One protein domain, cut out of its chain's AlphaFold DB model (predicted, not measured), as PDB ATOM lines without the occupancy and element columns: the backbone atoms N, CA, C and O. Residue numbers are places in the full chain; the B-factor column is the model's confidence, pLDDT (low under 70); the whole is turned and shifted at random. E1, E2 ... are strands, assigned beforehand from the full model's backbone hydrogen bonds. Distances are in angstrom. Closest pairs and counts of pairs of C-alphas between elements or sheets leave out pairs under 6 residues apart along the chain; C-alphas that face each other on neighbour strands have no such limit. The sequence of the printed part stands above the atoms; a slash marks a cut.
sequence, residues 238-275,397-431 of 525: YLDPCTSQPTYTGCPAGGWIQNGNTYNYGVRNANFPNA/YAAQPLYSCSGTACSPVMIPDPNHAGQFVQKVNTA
ATOM      1  N   TYR A 238     142.413 138.196 145.512       95.50
ATOM      2  CA  TYR A 238     142.754 137.628 146.821       95.50
ATOM      3  C   TYR A 238     141.505 137.049 147.473       95.50
ATOM      4  O   TYR A 238     140.455 137.684 147.424       95.50
ATOM      5  N   LEU A 239     141.594 135.854 148.053       94.44
ATOM      6  CA  LEU A 239     140.425 135.132 148.565       94.44
ATOM      7  C   LEU A 239     140.142 135.378 150.048       94.44
ATOM      8  O   LEU A 239     139.033 135.095 150.498       94.44
ATOM      9  N   ASP A 240     141.101 135.943 150.781       93.56
ATOM     10  CA  ASP A 240     141.000 136.125 152.226       93.56
ATOM     11  C   ASP A 240     140.615 137.572 152.575       93.56
ATOM     12  O   ASP A 240     141.469 138.470 152.535       93.56
ATOM     13  N   PRO A 241     139.342 137.846 152.929       94.44
ATOM     14  CA  PRO A 241     138.977 139.142 153.485       94.44
ATOM     15  C   PRO A 241     139.629 139.301 154.861       94.44
ATOM     16  O   PRO A 241     139.819 138.319 155.580       94.44
ATOM     17  N   CYS A 242     139.903 140.534 155.288       93.25
ATOM     18  CA  CYS A 242     140.451 140.820 156.619       93.25
ATOM     19  C   CYS A 242     139.642 140.168 157.756       93.25
ATOM     20  O   CYS A 242     140.197 139.762 158.772       93.25
ATOM     21  N   THR A 243     138.327 140.026 157.572       91.38
ATOM     22  CA  THR A 243     137.405 139.429 158.549       91.38
ATOM     23  C   THR A 243     137.505 137.907 158.658       91.38
ATOM     24  O   THR A 243     136.942 137.337 159.589       91.38
ATOM     25  N   SER A 244     138.210 137.233 157.743       90.12
ATOM     26  CA  SER A 244     138.396 135.774 157.780       90.12
ATOM     27  C   SER A 244     139.323 135.307 158.909       90.12
ATOM     28  O   SER A 244     139.290 134.135 159.276       90.12
ATOM     29  N   GLN A 245     140.132 136.210 159.478       85.88
ATOM     30  CA  GLN A 245     141.111 135.919 160.527       85.88
ATOM     31  C   GLN A 245     140.932 136.897 161.702       85.88
ATOM     32  O   GLN A 245     141.557 137.957 161.725       85.88
ATOM     33  N   PRO A 246     140.102 136.567 162.710       81.44
ATOM     34  CA  PRO A 246     139.758 137.490 163.800       81.44
ATOM     35  C   PRO A 246     140.946 137.860 164.701       81.44
ATOM     36  O   PRO A 246     140.867 138.815 165.467       81.44
ATOM     37  N   THR A 247     142.056 137.123 164.620       87.12
ATOM     38  CA  THR A 247     143.301 137.421 165.339       87.12
ATOM     39  C   THR A 247     144.124 138.537 164.697       87.12
ATOM     40  O   THR A 247     145.089 138.989 165.309       87.12
ATOM     41  N   TYR A 248     143.804 138.964 163.473       91.19
ATOM     42  CA  TYR A 248     144.557 140.003 162.775       91.19
ATOM     43  C   TYR A 248     144.167 141.408 163.245       91.19
ATOM     44  O   TYR A 248     143.011 141.818 163.195       91.19
ATOM     45  N   THR A 249     145.165 142.175 163.674       91.31
ATOM     46  CA  THR A 249     145.041 143.580 164.084       91.31
ATOM     47  C   THR A 249     145.510 144.499 162.958       91.31
ATOM     48  O   THR A 249     146.532 144.219 162.335       91.31
ATOM     49  N   GLY A 250     144.795 145.596 162.687       91.06
ATOM     50  CA  GLY A 250     145.136 146.536 161.603       91.06
ATOM     51  C   GLY A 250     144.576 146.169 160.219       91.06
ATOM     52  O   GLY A 250     144.866 146.861 159.247       91.06
ATOM     53  N   CYS A 251     143.746 145.121 160.133       91.44
ATOM     54  CA  CYS A 251     143.026 144.687 158.929       91.44
ATOM     55  C   CYS A 251     141.510 144.906 159.145       91.44
ATOM     56  O   CYS A 251     140.854 144.067 159.764       91.44
ATOM     57  N   PRO A 252     140.934 146.052 158.740       92.62
ATOM     58  CA  PRO A 252     139.525 146.356 158.974       92.62
ATOM     59  C   PRO A 252     138.592 145.610 158.006       92.62
ATOM     60  O   PRO A 252     139.005 145.133 156.947       92.62
ATOM     61  N   ALA A 253     137.299 145.555 158.344       92.38
ATOM     62  CA  ALA A 253     136.270 145.060 157.429       92.38
ATOM     63  C   ALA A 253     136.289 145.840 156.099       92.38
ATOM     64  O   ALA A 253     136.459 147.057 156.090       92.38
ATOM     65  N   GLY A 254     136.133 145.126 154.980       91.06
ATOM     66  CA  GLY A 254     136.285 145.673 153.624       91.06
ATOM     67  C   GLY A 254     137.711 145.596 153.058       91.06
ATOM     68  O   GLY A 254     137.882 145.740 151.850       91.06
ATOM     69  N   GLY A 255     138.725 145.323 153.889       94.06
ATOM     70  CA  GLY A 255     140.088 145.037 153.437       94.06
ATOM     71  C   GLY A 255     140.307 143.571 153.051       94.06
ATOM     72  O   GLY A 255     139.555 142.682 153.461       94.06
ATOM     73  N   TRP A 256     141.373 143.319 152.293       96.31
ATOM     74  CA  TRP A 256     141.778 141.993 151.822       96.31
ATOM     75  C   TRP A 256     143.254 141.732 152.097       96.31
ATOM     76  O   TRP A 256     144.090 142.628 151.970       96.31
ATOM     77  N   ILE A 257     143.589 140.494 152.453       95.19
ATOM     78  CA  ILE A 257     144.959 140.109 152.789       95.19
ATOM     79  C   ILE A 257     145.726 139.805 151.495       95.19
ATOM     80  O   ILE A 257     145.341 138.935 150.716       95.19
ATOM     81  N   GLN A 258     146.843 140.498 151.271       94.69
ATOM     82  CA  GLN A 258     147.752 140.236 150.161       94.69
ATOM     83  C   GLN A 258     148.636 139.021 150.483       94.69
ATOM     84  O   GLN A 258     149.745 139.162 150.998       94.69
ATOM     85  N   ASN A 259     148.152 137.819 150.178       91.50
ATOM     86  CA  ASN A 259     148.873 136.560 150.379       91.50
ATOM     87  C   ASN A 259     148.859 135.677 149.114       91.50
ATOM     88  O   ASN A 259     148.468 136.114 148.034       91.50
ATOM     89  N   GLY A 260     149.329 134.432 149.237       90.38
ATOM     90  CA  GLY A 260     149.337 133.463 148.137       90.38
ATOM     91  C   GLY A 260     147.990 132.785 147.861       90.38
ATOM     92  O   GLY A 260     147.901 132.021 146.904       90.38
ATOM     93  N   ASN A 261     146.953 133.026 148.675       92.00
ATOM     94  CA  ASN A 261     145.626 132.449 148.476       92.00
ATOM     95  C   ASN A 261     144.841 133.293 147.467       92.00
ATOM     96  O   ASN A 261     143.987 134.115 147.813       92.00
ATOM     97  N   THR A 262     145.186 133.117 146.196       94.06
ATOM     98  CA  THR A 262     144.576 133.843 145.089       94.06
ATOM     99  C   THR A 262     143.727 132.938 144.210       94.06
ATOM    100  O   THR A 262     143.845 131.710 144.193       94.06
ATOM    101  N   TYR A 263     142.855 133.575 143.445       95.44
ATOM    102  CA  TYR A 263     142.117 132.951 142.366       95.44
ATOM    103  C   TYR A 263     142.350 133.720 141.072       95.44
ATOM    104  O   TYR A 263     142.297 134.948 141.052       95.44
ATOM    105  N   ASN A 264     142.568 132.987 139.988       93.75
ATOM    106  CA  ASN A 264     142.396 133.486 138.637       93.75
ATOM    107  C   ASN A 264     141.723 132.403 137.794       93.75
ATOM    108  O   ASN A 264     141.785 131.215 138.105       93.75
ATOM    109  N   TYR A 265     141.104 132.800 136.690       95.81
ATOM    110  CA  TYR A 265     140.444 131.843 135.802       95.81
ATOM    111  C   TYR A 265     141.439 131.021 134.969       95.81
ATOM    112  O   TYR A 265     141.025 130.149 134.219       95.81
ATOM    113  N   GLY A 266     142.743 131.295 135.063       94.31
ATOM    114  CA  GLY A 266     143.796 130.648 134.274       94.31
ATOM    115  C   GLY A 266     144.489 129.497 135.001       94.31
ATOM    116  O   GLY A 266     145.261 128.777 134.369       94.31
ATOM    117  N   VAL A 267     144.206 129.292 136.297       91.44
ATOM    118  CA  VAL A 267     144.754 128.218 137.146       91.44
ATOM    119  C   VAL A 267     143.631 127.549 137.946       91.44
ATOM    120  O   VAL A 267     142.793 128.213 138.549       91.44
ATOM    121  N   ARG A 268     143.605 126.210 137.973       90.25
ATOM    122  CA  ARG A 268     142.602 125.456 138.736       90.25
ATOM    123  C   ARG A 268     142.814 125.713 140.227       90.25
ATOM    124  O   ARG A 268     143.897 125.449 140.746       90.25
ATOM    125  N   ASN A 269     141.771 126.152 140.924       89.62
ATOM    126  CA  ASN A 269     141.816 126.365 142.367       89.62
ATOM    127  C   ASN A 269     141.213 125.160 143.112       89.62
ATOM    128  O   ASN A 269     140.067 124.784 142.878       89.62
ATOM    129  N   ALA A 270     141.987 124.545 144.011       89.38
ATOM    130  CA  ALA A 270     141.564 123.349 144.745       89.38
ATOM    131  C   ALA A 270     140.432 123.614 145.756       89.38
ATOM    132  O   ALA A 270     139.625 122.723 146.007       89.38
ATOM    133  N   ASN A 271     140.347 124.834 146.296       89.69
ATOM    134  CA  ASN A 271     139.307 125.232 147.249       89.69
ATOM    135  C   ASN A 271     137.971 125.530 146.552       89.69
ATOM    136  O   ASN A 271     136.923 125.519 147.193       89.69
ATOM    137  N   PHE A 272     138.000 125.754 145.236       92.62
ATOM    138  CA  PHE A 272     136.823 126.000 144.408       92.62
ATOM    139  C   PHE A 272     136.801 125.042 143.207       92.62
ATOM    140  O   PHE A 272     136.971 125.471 142.066       92.62
ATOM    141  N   PRO A 273     136.580 123.731 143.428       90.88
ATOM    142  CA  PRO A 273     136.694 122.718 142.376       90.88
ATOM    143  C   PRO A 273     135.685 122.892 141.228       90.88
ATOM    144  O   PRO A 273     135.932 122.390 140.132       90.88
ATOM    145  N   ASN A 274     134.583 123.607 141.481       92.50
ATOM    146  CA  ASN A 274     133.516 123.893 140.517       92.50
ATOM    147  C   ASN A 274     133.630 125.285 139.872       92.50
ATOM    148  O   ASN A 274     132.773 125.639 139.066       92.50
ATOM    149  N   ALA A 275     134.633 126.088 140.240       94.56
ATOM    150  CA  ALA A 275     134.816 127.403 139.640       94.56
ATOM    151  C   ALA A 275     135.244 127.280 138.167       94.56
ATOM    152  O   ALA A 275     135.965 126.338 137.809       94.56
ATOM    153  N   TYR A 397     134.907 141.035 144.657       95.12
ATOM    154  CA  TYR A 397     136.290 141.190 144.210       95.12
ATOM    155  C   TYR A 397     136.487 142.386 143.264       95.12
ATOM    156  O   TYR A 397     137.585 142.566 142.743       95.12
ATOM    157  N   ALA A 398     135.456 143.210 143.027       94.75
ATOM    158  CA  ALA A 398     135.539 144.378 142.142       94.75
ATOM    159  C   ALA A 398     136.637 145.367 142.570       94.75
ATOM    160  O   ALA A 398     137.374 145.875 141.725       94.75
ATOM    161  N   ALA A 399     136.768 145.602 143.878       95.00
ATOM    162  CA  ALA A 399     137.806 146.431 144.475       95.00
ATOM    163  C   ALA A 399     138.265 145.830 145.809       95.00
ATOM    164  O   ALA A 399     137.463 145.594 146.710       95.00
ATOM    165  N   GLN A 400     139.570 145.601 145.936       95.94
ATOM    166  CA  GLN A 400     140.192 144.969 147.093       95.94
ATOM    167  C   GLN A 400     141.299 145.870 147.656       95.94
ATOM    168  O   GLN A 400     142.437 145.804 147.181       95.94
ATOM    169  N   PRO A 401     141.004 146.721 148.655       96.31
ATOM    170  CA  PRO A 401     142.032 147.422 149.417       96.31
ATOM    171  C   PRO A 401     142.942 146.405 150.114       96.31
ATOM    172  O   PRO A 401     142.482 145.626 150.951       96.31
ATOM    173  N   LEU A 402     144.219 146.375 149.736       96.50
ATOM    174  CA  LEU A 402     145.136 145.319 150.157       96.50
ATOM    175  C   LEU A 402     145.865 145.654 151.462       96.50
ATOM    176  O   LEU A 402     146.278 146.796 151.692       96.50
ATOM    177  N   TYR A 403     146.072 144.621 152.277       96.62
ATOM    178  CA  TYR A 403     146.819 144.643 153.532       96.62
ATOM    179  C   TYR A 403     147.883 143.543 153.536       96.62
ATOM    180  O   TYR A 403     147.611 142.411 153.144       96.62
ATOM    181  N   SER A 404     149.088 143.863 153.997       95.50
ATOM    182  CA  SER A 404     150.152 142.885 154.234       95.50
ATOM    183  C   SER A 404     150.212 142.574 155.723       95.50
ATOM    184  O   SER A 404     150.157 143.494 156.539       95.50
ATOM    185  N   CYS A 405     150.314 141.295 156.082       93.62
ATOM    186  CA  CYS A 405     150.300 140.838 157.469       93.62
ATOM    187  C   CYS A 405     151.594 140.093 157.810       93.62
ATOM    188  O   CYS A 405     152.025 139.214 157.065       93.62
ATOM    189  N   SER A 406     152.193 140.422 158.956       92.44
ATOM    190  CA  SER A 406     153.333 139.713 159.541       92.44
ATOM    191  C   SER A 406     152.977 139.291 160.965       92.44
ATOM    192  O   SER A 406     152.718 140.130 161.831       92.44
ATOM    193  N   GLY A 407     152.893 137.979 161.204       89.00
ATOM    194  CA  GLY A 407     152.247 137.456 162.409       89.00
ATOM    195  C   GLY A 407     150.767 137.857 162.440       89.00
ATOM    196  O   GLY A 407     150.041 137.599 161.486       89.00
ATOM    197  N   THR A 408     150.325 138.503 163.520       89.69
ATOM    198  CA  THR A 408     148.953 139.025 163.661       89.69
ATOM    199  C   THR A 408     148.812 140.506 163.301       89.69
ATOM    200  O   THR A 408     147.700 141.027 163.299       89.69
ATOM    201  N   ALA A 409     149.907 141.215 163.018       94.56
ATOM    202  CA  ALA A 409     149.872 142.639 162.697       94.56
ATOM    203  C   ALA A 409     149.784 142.851 161.182       94.56
ATOM    204  O   ALA A 409     150.630 142.357 160.435       94.56
ATOM    205  N   CYS A 410     148.783 143.609 160.737       96.00
ATOM    206  CA  CYS A 410     148.557 143.952 159.339       96.00
ATOM    207  C   CYS A 410     148.663 145.462 159.115       96.00
ATOM    208  O   CYS A 410     148.241 146.260 159.953       96.00
ATOM    209  N   SER A 411     149.190 145.855 157.961       95.69
ATOM    210  CA  SER A 411     149.263 147.248 157.521       95.69
ATOM    211  C   SER A 411     148.809 147.379 156.065       95.69
ATOM    212  O   SER A 411     148.951 146.428 155.288       95.69
ATOM    213  N   PRO A 412     148.221 148.527 155.672       96.44
ATOM    214  CA  PRO A 412     147.807 148.744 154.293       96.44
ATOM    215  C   PRO A 412     149.024 148.702 153.369       96.44
ATOM    216  O   PRO A 412     150.090 149.238 153.679       96.44
ATOM    217  N   VAL A 413     148.858 148.068 152.214       95.69
ATOM    218  CA  VAL A 413     149.899 148.025 151.188       95.69
ATOM    219  C   VAL A 413     149.895 149.368 150.478       95.69
ATOM    220  O   VAL A 413     148.925 149.696 149.802       95.69
ATOM    221  N   MET A 414     150.963 150.146 150.623       95.25
ATOM    222  CA  MET A 414     151.071 151.474 150.016       95.25
ATOM    223  C   MET A 414     151.860 151.411 148.704       95.25
ATOM    224  O   MET A 414     152.904 150.762 148.636       95.25
ATOM    225  N   ILE A 415     151.373 152.092 147.667       92.69
ATOM    226  CA  ILE A 415     152.043 152.266 146.369       92.69
ATOM    227  C   ILE A 415     152.158 153.759 146.034       92.69
ATOM    228  O   ILE A 415     151.342 154.541 146.522       92.69
ATOM    229  N   PRO A 416     153.150 154.184 145.231       94.19
ATOM    230  CA  PRO A 416     153.225 155.566 144.762       94.19
ATOM    231  C   PRO A 416     151.939 155.979 144.031       94.19
ATOM    232  O   PRO A 416     151.416 155.198 143.233       94.19
ATOM    233  N   ASP A 417     151.438 157.187 144.294       88.56
ATOM    234  CA  ASP A 417     150.303 157.754 143.562       88.56
ATOM    235  C   ASP A 417     150.740 158.084 142.121       88.56
ATOM    236  O   ASP A 417     151.653 158.895 141.936       88.56
ATOM    237  N   PRO A 418     150.116 157.483 141.090       83.50
ATOM    238  CA  PRO A 418     150.472 157.760 139.701       83.50
ATOM    239  C   PRO A 418     150.202 159.213 139.278       83.50
ATOM    240  O   PRO A 418     150.818 159.678 138.322       83.50
ATOM    241  N   ASN A 419     149.323 159.937 139.977       89.50
ATOM    242  CA  ASN A 419     148.924 161.302 139.632       89.50
ATOM    243  C   ASN A 419     149.620 162.378 140.485       89.50
ATOM    244  O   ASN A 419     149.615 163.549 140.106       89.50
ATOM    245  N   HIS A 420     150.246 162.006 141.609       89.88
ATOM    246  CA  HIS A 420     150.875 162.950 142.538       89.88
ATOM    247  C   HIS A 420     152.254 162.462 143.000       89.88
ATOM    248  O   HIS A 420     152.389 161.657 143.924       89.88
ATOM    249  N   ALA A 421     153.309 162.997 142.379       90.12
ATOM    250  CA  ALA A 421     154.688 162.632 142.692       90.12
ATOM    251  C   ALA A 421     155.017 162.827 144.186       90.12
ATOM    252  O   ALA A 421     154.790 163.893 144.759       90.12
ATOM    253  N   GLY A 422     155.581 161.789 144.809       88.44
ATOM    254  CA  GLY A 422     155.954 161.787 146.228       88.44
ATOM    255  C   GLY A 422     154.817 161.452 147.199       88.44
ATOM    256  O   GLY A 422     155.077 161.345 148.397       88.44
ATOM    257  N   GLN A 423     153.587 161.247 146.715       91.31
ATOM    258  CA  GLN A 423     152.475 160.751 147.526       91.31
ATOM    259  C   GLN A 423     152.329 159.231 147.399       91.31
ATOM    260  O   GLN A 423     152.727 158.631 146.400       91.31
ATOM    261  N   PHE A 424     151.756 158.604 148.429       91.56
ATOM    262  CA  PHE A 424     151.458 157.174 148.453       91.56
ATOM    263  C   PHE A 424     149.970 156.959 148.703       91.56
ATOM    264  O   PHE A 424     149.395 157.557 149.611       91.56
ATOM    265  N   VAL A 425     149.372 156.052 147.938       92.62
ATOM    266  CA  VAL A 425     147.979 155.623 148.082       92.62
ATOM    267  C   VAL A 425     147.921 154.146 148.448       92.62
ATOM    268  O   VAL A 425     148.848 153.380 148.173       92.62
ATOM    269  N   GLN A 426     146.830 153.732 149.090       93.69
ATOM    270  CA  GLN A 426     146.603 152.316 149.349       93.69
ATOM    271  C   GLN A 426     146.426 151.578 148.020       93.69
ATOM    272  O   GLN A 426     145.655 151.990 147.155       93.69
ATOM    273  N   LYS A 427     147.122 150.454 147.867       94.00
ATOM    274  CA  LYS A 427     146.972 149.563 146.726       94.00
ATOM    275  C   LYS A 427     145.591 148.924 146.766       94.00
ATOM    276  O   LYS A 427     145.269 148.174 147.688       94.00
ATOM    277  N   VAL A 428     144.814 149.177 145.722       92.88
ATOM    278  CA  VAL A 428     143.526 148.526 145.482       92.88
ATOM    279  C   VAL A 428     143.687 147.598 144.285       92.88
ATOM    280  O   VAL A 428     144.032 148.045 143.194       92.88
ATOM    281  N   ASN A 429     143.475 146.301 144.492       93.31
ATOM    282  CA  ASN A 429     143.396 145.339 143.396       93.31
ATOM    283  C   ASN A 429     141.971 145.331 142.844       93.31
ATOM    284  O   ASN A 429     141.027 145.233 143.625       93.31
ATOM    285  N   THR A 430     141.804 145.448 141.531       91.44
ATOM    286  CA  THR A 430     140.479 145.537 140.907       91.44
ATOM    287  C   THR A 430     140.266 144.425 139.893       91.44
ATOM    288  O   THR A 430     141.187 143.994 139.195       91.44
ATOM    289  N   ALA A 431     139.022 143.966 139.812       92.69
ATOM    290  CA  ALA A 431     138.562 143.021 138.807       92.69
ATOM    291  C   ALA A 431     137.472 143.675 137.954       92.69
ATOM    292  O   ALA A 431     136.706 144.508 138.438       92.69
TER     293      ALA A 431
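Overview. This is residues 238 to 275 and 397 to 431 of the 525 residues of an uncharacterized protein of Gammaproteobacteria bacterium (UniProt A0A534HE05). Little regular structure is here: a small sheet, E2, E1 and E5, runs on at one end into the hairpin of E3 and E4, while a long loop, residues 238 to 275, pairs with E1 and reaches to the opposite end. 73 residues are printed, all strand in class, with five named strands, E1 to E5, holding 21; both sheets, E2 - E1 - E5 and E3 - E4, are antiparallel. The whole is only just loose, close to compact, with a radius of gyration of the C-alphas of 13.8 A and spans of 44 by 30 by 18 A.

Along the chain. Start at C-alpha 238, (142.754, 137.628, 146.821). Past the cut, find E1, residues 399 to 406, 22.7 A, then E2, 409 to 412, E3, 414 to 416, E4, 424 to 426, and E5, 428 to 430, ending at (140.479, 145.537, 140.907).

Arrangement. Inner strand E1 pairs staggered: N 400 and O 429 of E5 are 2.8 A apart, N 404 and O 411 of E2 2.9 A. In hairpin E3 and E4, N 415 and O 425 are 2.9 A apart. Residues 256 to 257 pair parallel with 402 to 403.

Size, cuts and confidence. The farthest C-alphas, Asn 274 and Gly 422, are 44.4 A apart. Residues 276 to 396 are not printed, leaving 14.6 A between C-alphas 275 and 397. No printed residue is under 70 in pLDDT.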